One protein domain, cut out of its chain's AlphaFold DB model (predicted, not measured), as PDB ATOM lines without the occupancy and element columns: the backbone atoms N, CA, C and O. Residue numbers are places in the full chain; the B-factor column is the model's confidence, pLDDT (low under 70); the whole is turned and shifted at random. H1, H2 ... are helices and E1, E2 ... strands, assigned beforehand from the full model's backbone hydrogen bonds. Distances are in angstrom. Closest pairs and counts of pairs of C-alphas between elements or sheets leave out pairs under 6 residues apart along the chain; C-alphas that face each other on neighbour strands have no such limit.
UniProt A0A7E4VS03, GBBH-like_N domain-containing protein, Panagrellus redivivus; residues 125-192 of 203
ATOM      1  N   PRO A 125     121.849 126.277 136.905       67.88
ATOM      2  CA  PRO A 125     120.566 125.697 136.545       67.88
ATOM      3  C   PRO A 125     120.821 124.257 136.078       67.88
ATOM      4  O   PRO A 125     121.756 124.025 135.309       67.88
ATOM      5  N   PRO A 126     120.039 123.274 136.553       78.44
ATOM      6  CA  PRO A 126     120.227 121.904 136.113       78.44
ATOM      7  C   PRO A 126     120.020 121.850 134.601       78.44
ATOM      8  O   PRO A 126     119.023 122.379 134.103       78.44
ATOM      9  N   ILE A 127     120.950 121.210 133.895       90.12
ATOM     10  CA  ILE A 127     120.781 120.891 132.476       90.12
ATOM     11  C   ILE A 127     119.509 120.050 132.350       90.12
ATOM     12  O   ILE A 127     119.355 119.031 133.028       90.12
ATOM     13  N   GLU A 128     118.584 120.489 131.506       90.56
ATOM     14  CA  GLU A 128     117.324 119.800 131.263       90.56
ATOM     15  C   GLU A 128     117.416 119.078 129.921       90.56
ATOM     16  O   GLU A 128     117.456 119.711 128.870       90.56
ATOM     17  N   LEU A 129     117.462 117.744 129.952       94.62
ATOM     18  CA  LEU A 129     117.395 116.947 128.730       94.62
ATOM     19  C   LEU A 129     116.000 117.065 128.117       94.62
ATOM     20  O   LEU A 129     114.991 116.960 128.823       94.62
ATOM     21  N   TRP A 130     115.932 117.234 126.799       95.38
ATOM     22  CA  TRP A 130     114.657 117.380 126.120       95.38
ATOM     23  C   TRP A 130     114.553 116.661 124.782       95.38
ATOM     24  O   TRP A 130     115.534 116.285 124.151       95.38
ATOM     25  N   ASN A 131     113.304 116.448 124.383       94.12
ATOM     26  CA  ASN A 131     112.893 115.933 123.086       94.12
ATOM     27  C   ASN A 131     111.610 116.665 122.644       94.12
ATOM     28  O   ASN A 131     111.154 117.598 123.314       94.12
ATOM     29  N   SER A 132     110.997 116.217 121.547       90.44
ATOM     30  CA  SER A 132     109.767 116.808 120.996       90.44
ATOM     31  C   SER A 132     108.589 116.859 121.980       90.44
ATOM     32  O   SER A 132     107.689 117.685 121.824       90.44
ATOM     33  N   THR A 133     108.576 116.004 123.005       91.50
ATOM     34  CA  THR A 133     107.499 115.948 124.002       91.50
ATOM     35  C   THR A 133     107.738 116.858 125.204       91.50
ATOM     36  O   THR A 133     106.776 117.439 125.715       91.50
ATOM     37  N   SER A 134     108.991 117.010 125.646       91.06
ATOM     38  CA  SER A 134     109.320 117.744 126.872       91.06
ATOM     39  C   SER A 134     109.606 119.225 126.628       91.06
ATOM     40  O   SER A 134     109.180 120.055 127.430       91.06
ATOM     41  N   LEU A 135     110.221 119.583 125.494       91.69
ATOM     42  CA  LEU A 135     110.425 120.974 125.090       91.69
ATOM     43  C   LEU A 135     109.559 121.302 123.875       91.69
ATOM     44  O   LEU A 135     110.001 121.287 122.731       91.69
ATOM     45  N   ARG A 136     108.289 121.630 124.134       87.88
ATOM     46  CA  ARG A 136     107.327 121.977 123.071       87.88
ATOM     47  C   ARG A 136     107.663 123.284 122.347       87.88
ATOM     48  O   ARG A 136     107.221 123.483 121.221       87.88
ATOM     49  N   LYS A 137     108.368 124.201 123.015       90.44
ATOM     50  CA  LYS A 137     108.806 125.488 122.465       90.44
ATOM     51  C   LYS A 137     110.200 125.808 122.982       90.44
ATOM     52  O   LYS A 137     110.414 125.802 124.192       90.44
ATOM     53  N   VAL A 138     111.106 126.122 122.064       94.06
ATOM     54  CA  VAL A 138     112.452 126.615 122.377       94.06
ATOM     55  C   VAL A 138     112.334 127.940 123.143       94.06
ATOM     56  O   VAL A 138     111.493 128.763 122.764       94.06
ATOM     57  N   PRO A 139     113.117 128.165 124.217       94.81
ATOM     58  CA  PRO A 139     113.159 129.449 124.907       94.81
ATOM     59  C   PRO A 139     113.477 130.582 123.934       94.81
ATOM     60  O   PRO A 139     114.312 130.424 123.048       94.81
ATOM     61  N   ARG A 140     112.816 131.728 124.095       95.00
ATOM     62  CA  ARG A 140     113.002 132.882 123.210       95.00
ATOM     63  C   ARG A 140     113.254 134.155 124.005       95.00
ATOM     64  O   ARG A 140     112.773 134.286 125.135       95.00
ATOM     65  N   THR A 141     113.984 135.081 123.403       95.19
ATOM     66  CA  THR A 141     114.186 136.455 123.877       95.19
ATOM     67  C   THR A 141     114.167 137.407 122.683       95.19
ATOM     68  O   THR A 141     114.392 136.963 121.568       95.19
ATOM     69  N   SER A 142     113.887 138.691 122.887       96.00
ATOM     70  CA  SER A 142     113.862 139.701 121.818       96.00
ATOM     71  C   SER A 142     115.104 140.579 121.897       96.00
ATOM     72  O   SER A 142     115.480 140.994 122.996       96.00
ATOM     73  N   LEU A 143     115.704 140.916 120.753       96.06
ATOM     74  CA  LEU A 143     116.843 141.834 120.684       96.06
ATOM     75  C   LEU A 143     116.493 143.233 121.224       96.06
ATOM     76  O   LEU A 143     117.324 143.877 121.860       96.06
ATOM     77  N   LYS A 144     115.239 143.680 121.058       94.50
ATOM     78  CA  LYS A 144     114.761 144.995 121.533       94.50
ATOM     79  C   LYS A 144     114.834 145.149 123.053       94.50
ATOM     80  O   LYS A 144     115.015 146.255 123.545       94.50
ATOM     81  N   ASN A 145     114.673 144.046 123.786       93.19
ATOM     82  CA  ASN A 145     114.697 143.996 125.249       93.19
ATOM     83  C   ASN A 145     115.627 142.870 125.713       93.19
ATOM     84  O   ASN A 145     115.235 142.009 126.505       93.19
ATOM     85  N   PHE A 146     116.834 142.830 125.150       93.56
ATOM     86  CA  PHE A 146     117.734 141.703 125.331       93.56
ATOM     87  C   PHE A 146     118.260 141.611 126.770       93.56
ATOM     88  O   PHE A 146     119.076 142.417 127.214       93.56
ATOM     89  N   ASP A 147     117.799 140.595 127.498       93.56
ATOM     90  CA  ASP A 147     118.307 140.233 128.822       93.56
ATOM     91  C   ASP A 147     119.379 139.143 128.685       93.56
ATOM     92  O   ASP A 147     119.073 137.955 128.526       93.56
ATOM     93  N   PHE A 148     120.646 139.558 128.752       93.06
ATOM     94  CA  PHE A 148     121.792 138.659 128.618       93.06
ATOM     95  C   PHE A 148     121.846 137.599 129.727       93.06
ATOM     96  O   PHE A 148     122.138 136.436 129.456       93.06
ATOM     97  N   ALA A 149     121.508 137.957 130.971       91.25
ATOM     98  CA  ALA A 149     121.543 137.016 132.088       91.25
ATOM     99  C   ALA A 149     120.492 135.913 131.909       91.25
ATOM    100  O   ALA A 149     120.785 134.729 132.099       91.25
ATOM    101  N   LYS A 150     119.279 136.286 131.485       91.50
ATOM    102  CA  LYS A 150     118.224 135.324 131.151       91.50
ATOM    103  C   LYS A 150     118.609 134.452 129.954       91.50
ATOM    104  O   LYS A 150     118.399 133.242 130.011       91.50
ATOM    105  N   PHE A 151     119.172 135.048 128.901       94.19
ATOM    106  CA  PHE A 151     119.670 134.316 127.736       94.19
ATOM    107  C   PHE A 151     120.682 133.242 128.151       94.19
ATOM    108  O   PHE A 151     120.484 132.073 127.832       94.19
ATOM    109  N   CYS A 152     121.709 133.603 128.930       92.56
ATOM    110  CA  CYS A 152     122.708 132.653 129.418       92.56
ATOM    111  C   CYS A 152     122.088 131.559 130.293       92.56
ATOM    112  O   CYS A 152     122.450 130.393 130.154       92.56
ATOM    113  N   LEU A 153     121.142 131.905 131.173       91.38
ATOM    114  CA  LEU A 153     120.479 130.931 132.040       91.38
ATOM    115  C   LEU A 153     119.691 129.893 131.231       91.38
ATOM    116  O   LEU A 153     119.821 128.693 131.479       91.38
ATOM    117  N   ASP A 154     118.890 130.344 130.265       93.25
ATOM    118  CA  ASP A 154     118.119 129.453 129.398       93.25
ATOM    119  C   ASP A 154     119.042 128.647 128.472       93.25
ATOM    120  O   ASP A 154     118.805 127.457 128.267       93.25
ATOM    121  N   PHE A 155     120.125 129.251 127.975       94.00
ATOM    122  CA  PHE A 155     121.107 128.574 127.131       94.00
ATOM    123  C   PHE A 155     121.863 127.477 127.886       94.00
ATOM    124  O   PHE A 155     121.931 126.356 127.401       94.00
ATOM    125  N   VAL A 156     122.359 127.737 129.100       92.50
ATOM    126  CA  VAL A 156     123.002 126.703 129.936       92.50
ATOM    127  C   VAL A 156     122.015 125.587 130.280       92.50
ATOM    128  O   VAL A 156     122.385 124.415 130.310       92.50
ATOM    129  N   LYS A 157     120.747 125.936 130.523       91.81
ATOM    130  CA  LYS A 157     119.717 124.975 130.912       91.81
ATOM    131  C   LYS A 157     119.276 124.063 129.765       91.81
ATOM    132  O   LYS A 157     119.151 122.857 129.967       91.81
ATOM    133  N   TYR A 158     118.983 124.636 128.601       94.69
ATOM    134  CA  TYR A 158     118.356 123.936 127.477       94.69
ATOM    135  C   TYR A 158     119.315 123.677 126.310       94.69
ATOM    136  O   TYR A 158     118.961 122.952 125.388       94.69
ATOM    137  N   GLY A 159     120.506 124.274 126.296       94.75
ATOM    138  CA  GLY A 159     121.451 124.202 125.177       94.75
ATOM    139  C   GLY A 159     121.026 124.989 123.930       94.75
ATOM    140  O   GLY A 159     121.744 124.980 122.936       94.75
ATOM    141  N   VAL A 160     119.864 125.656 123.950       95.31
ATOM    142  CA  VAL A 160     119.321 126.406 122.809       95.31
ATOM    143  C   VAL A 160     118.393 127.534 123.269       95.31
ATOM    144  O   VAL A 160     117.574 127.353 124.170       95.31
ATOM    145  N   VAL A 161     118.504 128.699 122.623       96.12
ATOM    146  CA  VAL A 161     117.618 129.863 122.791       96.12
ATOM    147  C   VAL A 161     117.470 130.552 121.435       96.12
ATOM    148  O   VAL A 161     118.451 130.695 120.712       96.12
ATOM    149  N   THR A 162     116.265 130.994 121.078       96.31
ATOM    150  CA  THR A 162     116.046 131.838 119.895       96.31
ATOM    151  C   THR A 162     116.073 133.316 120.277       96.31
ATOM    152  O   THR A 162     115.462 133.704 121.273       96.31
ATOM    153  N   VAL A 163     116.734 134.142 119.468       96.94
ATOM    154  CA  VAL A 163     116.680 135.603 119.589       96.94
ATOM    155  C   VAL A 163     115.813 136.154 118.460       96.94
ATOM    156  O   VAL A 163     116.134 135.995 117.288       96.94
ATOM    157  N   ASP A 164     114.682 136.739 118.831       96.62
ATOM    158  CA  ASP A 164     113.739 137.417 117.949       96.62
ATOM    159  C   ASP A 164     114.169 138.867 117.691       96.62
ATOM    160  O   ASP A 164     114.975 139.429 118.434       96.62
ATOM    161  N   ASP A 165     113.574 139.490 116.671       97.12
ATOM    162  CA  ASP A 165     113.807 140.894 116.298       97.12
ATOM    163  C   ASP A 165     115.262 141.219 115.895       97.12
ATOM    164  O   ASP A 165     115.717 142.344 116.086       97.12
ATOM    165  N   VAL A 166     115.986 140.243 115.338       97.12
ATOM    166  CA  VAL A 166     117.272 140.464 114.656       97.12
ATOM    167  C   VAL A 166     116.990 140.781 113.189       97.12
ATOM    168  O   VAL A 166     116.174 140.097 112.564       97.12
ATOM    169  N   ASP A 167     117.647 141.803 112.640       97.19
ATOM    170  CA  ASP A 167     117.519 142.120 111.217       97.19
ATOM    171  C   ASP A 167     117.963 140.916 110.365       97.19
ATOM    172  O   ASP A 167     118.951 140.259 110.706       97.19
ATOM    173  N   PRO A 168     117.266 140.600 109.257       94.88
ATOM    174  CA  PRO A 168     117.515 139.398 108.461       94.88
ATOM    175  C   PRO A 168     118.736 139.569 107.540       94.88
ATOM    176  O   PRO A 168     118.636 139.427 106.324       94.88
ATOM    177  N   THR A 169     119.885 139.911 108.121       95.00
ATOM    178  CA  THR A 169     121.166 140.099 107.432       95.00
ATOM    179  C   THR A 169     122.280 139.330 108.157       95.00
ATOM    180  O   THR A 169     122.227 139.182 109.389       95.00
ATOM    181  N   PRO A 170     123.289 138.822 107.427       94.12
ATOM    182  CA  PRO A 170     124.474 138.209 108.026       94.12
ATOM    183  C   PRO A 170     125.156 139.120 109.051       94.12
ATOM    184  O   PRO A 170     125.454 138.685 110.160       94.12
ATOM    185  N   GLU A 171     125.305 140.403 108.726       95.56
ATOM    186  CA  GLU A 171     126.021 141.396 109.527       95.56
ATOM    187  C   GLU A 171     125.322 141.655 110.867       95.56
ATOM    188  O   GLU A 171     125.974 141.794 111.908       95.56
ATOM    189  N   ALA A 172     123.983 141.686 110.876       96.44
ATOM    190  CA  ALA A 172     123.213 141.824 112.110       96.44
ATOM    191  C   ALA A 172     123.352 140.588 113.012       96.44
ATOM    192  O   ALA A 172     123.481 140.718 114.232       96.44
ATOM    193  N   THR A 173     123.377 139.392 112.415       95.31
ATOM    194  CA  THR A 173     123.591 138.135 113.147       95.31
ATOM    195  C   THR A 173     124.998 138.083 113.736       95.31
ATOM    196  O   THR A 173     125.156 137.806 114.925       95.31
ATOM    197  N   GLU A 174     126.014 138.416 112.943       95.62
ATOM    198  CA  GLU A 174     127.406 138.470 113.382       95.62
ATOM    199  C   GLU A 174     127.596 139.482 114.521       95.62
ATOM    200  O   GLU A 174     128.220 139.167 115.536       95.62
ATOM    201  N   THR A 175     126.994 140.670 114.402       95.50
ATOM    202  CA  THR A 175     127.023 141.709 115.443       95.50
ATOM    203  C   THR A 175     126.459 141.188 116.766       95.50
ATOM    204  O   THR A 175     127.077 141.372 117.819       95.50
ATOM    205  N   LEU A 176     125.318 140.491 116.728       95.25
ATOM    206  CA  LEU A 176     124.738 139.856 117.912       95.25
ATOM    207  C   LEU A 176     125.656 138.761 118.477       95.25
ATOM    208  O   LEU A 176     125.889 138.721 119.686       95.25
ATOM    209  N   CYS A 177     126.206 137.891 117.625       94.69
ATOM    210  CA  CYS A 177     127.128 136.835 118.045       94.69
ATOM    211  C   CYS A 177     128.352 137.411 118.770       94.69
ATOM    212  O   CYS A 177     128.656 136.964 119.875       94.69
ATOM    213  N   ARG A 178     128.993 138.446 118.210       94.69
ATOM    214  CA  ARG A 178     130.156 139.121 118.814       94.69
ATOM    215  C   ARG A 178     129.822 139.827 120.127       94.69
ATOM    216  O   ARG A 178     130.676 139.891 121.010       94.69
ATOM    217  N   ALA A 179     128.598 140.336 120.278       92.94
ATOM    218  CA  ALA A 179     128.132 140.919 121.535       92.94
ATOM    219  C   ALA A 179     127.932 139.864 122.641       92.94
ATOM    220  O   ALA A 179     128.085 140.179 123.820       92.94
ATOM    221  N   ILE A 180     127.602 138.621 122.271       93.19
ATOM    222  CA  ILE A 180     127.424 137.501 123.205       93.19
ATOM    223  C   ILE A 180     128.773 136.888 123.601       93.19
ATOM    224  O   ILE A 180     129.015 136.658 124.787       93.19
ATOM    225  N   ALA A 181     129.634 136.588 122.626       92.50
ATOM    226  CA  ALA A 181     130.930 135.960 122.852       92.50
ATOM    227  C   ALA A 181     131.912 136.232 121.697       92.50
ATOM    228  O   ALA A 181     131.490 136.472 120.565       92.50
ATOM    229  N   PRO A 182     133.233 136.135 121.940       93.44
ATOM    230  CA  PRO A 182     134.208 136.125 120.859       93.44
ATOM    231  C   PRO A 182     133.924 134.981 119.882       93.44
ATOM    232  O   PRO A 182     133.760 133.831 120.292       93.44
ATOM    233  N   ILE A 183     133.897 135.304 118.593       93.31
ATOM    234  CA  ILE A 183     133.791 134.312 117.527       93.31
ATOM    235  C   ILE A 183     135.133 133.580 117.404       93.31
ATOM    236  O   ILE A 183     136.195 134.206 117.421       93.31
ATOM    237  N   HIS A 184     135.078 132.251 117.322       92.62
ATOM    238  CA  HIS A 184     136.256 131.412 117.136       92.62
ATOM    239  C   HIS A 184     136.487 131.172 115.644       92.62
ATOM    240  O   HIS A 184     135.661 130.533 114.998       92.62
ATOM    241  N   ASP A 185     137.600 131.687 115.127       93.62
ATOM    242  CA  ASP A 185     137.986 131.543 113.724       93.62
ATOM    243  C   ASP A 185     138.290 130.080 113.359       93.62
ATOM    244  O   ASP A 185     138.836 129.314 114.159       93.62
ATOM    245  N   THR A 186     137.920 129.692 112.141       93.75
ATOM    246  CA  THR A 186     138.088 128.338 111.607       93.75
ATOM    247  C   THR A 186     138.600 128.390 110.170       93.75
ATOM    248  O   THR A 186     138.670 129.444 109.552       93.75
ATOM    249  N   PHE A 187     138.900 127.234 109.568       93.38
ATOM    250  CA  PHE A 187     139.253 127.173 108.141       93.38
ATOM    251  C   PHE A 187     138.166 127.720 107.196       93.38
ATOM    252  O   PHE A 187     138.469 127.995 106.039       93.38
ATOM    253  N   PHE A 188     136.925 127.872 107.666       89.25
ATOM    254  CA  PHE A 188     135.816 128.453 106.905       89.25
ATOM    255  C   PHE A 188     135.680 129.972 107.095       89.25
ATOM    256  O   PHE A 188     134.724 130.560 106.597       89.25
ATOM    257  N   GLY A 189     136.616 130.595 107.813       90.19
ATOM    258  CA  GLY A 189     136.508 131.963 108.305       90.19
ATOM    259  C   GLY A 189     135.888 132.029 109.700       90.19
ATOM    260  O   GLY A 189     135.530 131.008 110.307       90.19
ATOM    261  N   ASP A 190     135.763 133.254 110.203       90.31
ATOM    262  CA  ASP A 190     135.218 133.551 111.521       90.31
ATOM    263  C   ASP A 190     133.684 133.543 111.514       90.31
ATOM    264  O   ASP A 190     133.065 132.933 112.385       90.31
ATOM    265  N   PHE A 191     133.058 134.133 110.501       92.56
ATOM    266  CA  PHE A 191     131.619 134.092 110.285       92.56
ATOM    267  C   PHE A 191     131.312 133.720 108.837       92.56
ATOM    268  O   PHE A 191     131.940 134.206 107.901       92.56
ATOM    269  N   TRP A 192     130.334 132.844 108.644       90.62
ATOM    270  CA  TRP A 192     130.022 132.299 107.332       90.62
ATOM    271  C   TRP A 192     128.516 132.093 107.197       90.62
ATOM    272  O   TRP A 192     127.800 131.850 108.171       90.62
TER     273      TRP A 192
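AT A GLANCE: This is residues 125 to 192 of the 203 residues of the protein "GBBH-like_N domain-containing protein" of Panagrellus redivivus (UniProt A0A7E4VS03). A loose, two-part shape: at one side a small strand-helix-strand unit, in which the parallel strands E1 and E2 lie side by side and H1 packs on them, mostly by E1; at the other side H2, set off past E2 and about perpendicular to H1, with few contacts between the two helices. A long stretch with no named element, residues 125 to 139, leads into E1, and a second one, residues 181 to 192, follows H2 and makes a loop of which residues 184 to 189 stick out. The printed part has 68 residues, with two named helices and two named strands in the order E1, H1, E2, H2 along the chain. The class is mixed, helices and strands, though under half of the residues are in named elements. The whole is loose, with a radius of gyration of the C-alphas of 13.7 A and spans of 35 by 30 by 21 A.

IN THESE COORDINATES: E1 is residues 140 to 142, and its first C-alpha, of Arg 140, is at (113.002, 132.882, 123.210). E2 is residues 162 to 164. H1 is residues 148 to 158, 15.2 A from first to last C-alpha, and begins at C-alpha 148 at (121.792, 138.659, 128.618). H2 is residues 170 to 180, 15.5 A long in the same sense, and ends at C-alpha 180 at (127.424, 137.501, 123.205).

HOW THE PARTS SIT: E1 and E2 are parallel neighbours, with 29 degrees between their N-to-C directions. C-alphas 141 and 163 face each other at 5.0 A. N 141 and O 162 are within hydrogen-bond range at 2.9 A, and so are N 164 and O 141 at 2.8 A. E1, H1 and E2 form a strand-helix-strand unit, two parallel neighbour strands with a helix between them along the chain, and its crossover is right-handed. The closest C-alphas of E1 and H1 are those of Thr 141 and Phe 151, 7.0 A apart. H1 and H2 are close but not clearly touching: their closest C-alphas, of Phe 148 and Ile 180, are 7.9 A apart, and their lines are about perpendicular at 88 degrees. E1 and H2 are apart. In H1 and H2 every O i to N i+4 pair is within hydrogen-bond range.

THE WHOLE: The two C-alphas farthest apart are those of Thr 133 and Phe 187, at 37.2 A. The printed part has no cut. The links E1 to H1, H1 to E2 and E2 to H2 are tight. Residues 184 to 189 stand free. The mean pLDDT of the printed part is 93.0, and residue 125 alone is under 70.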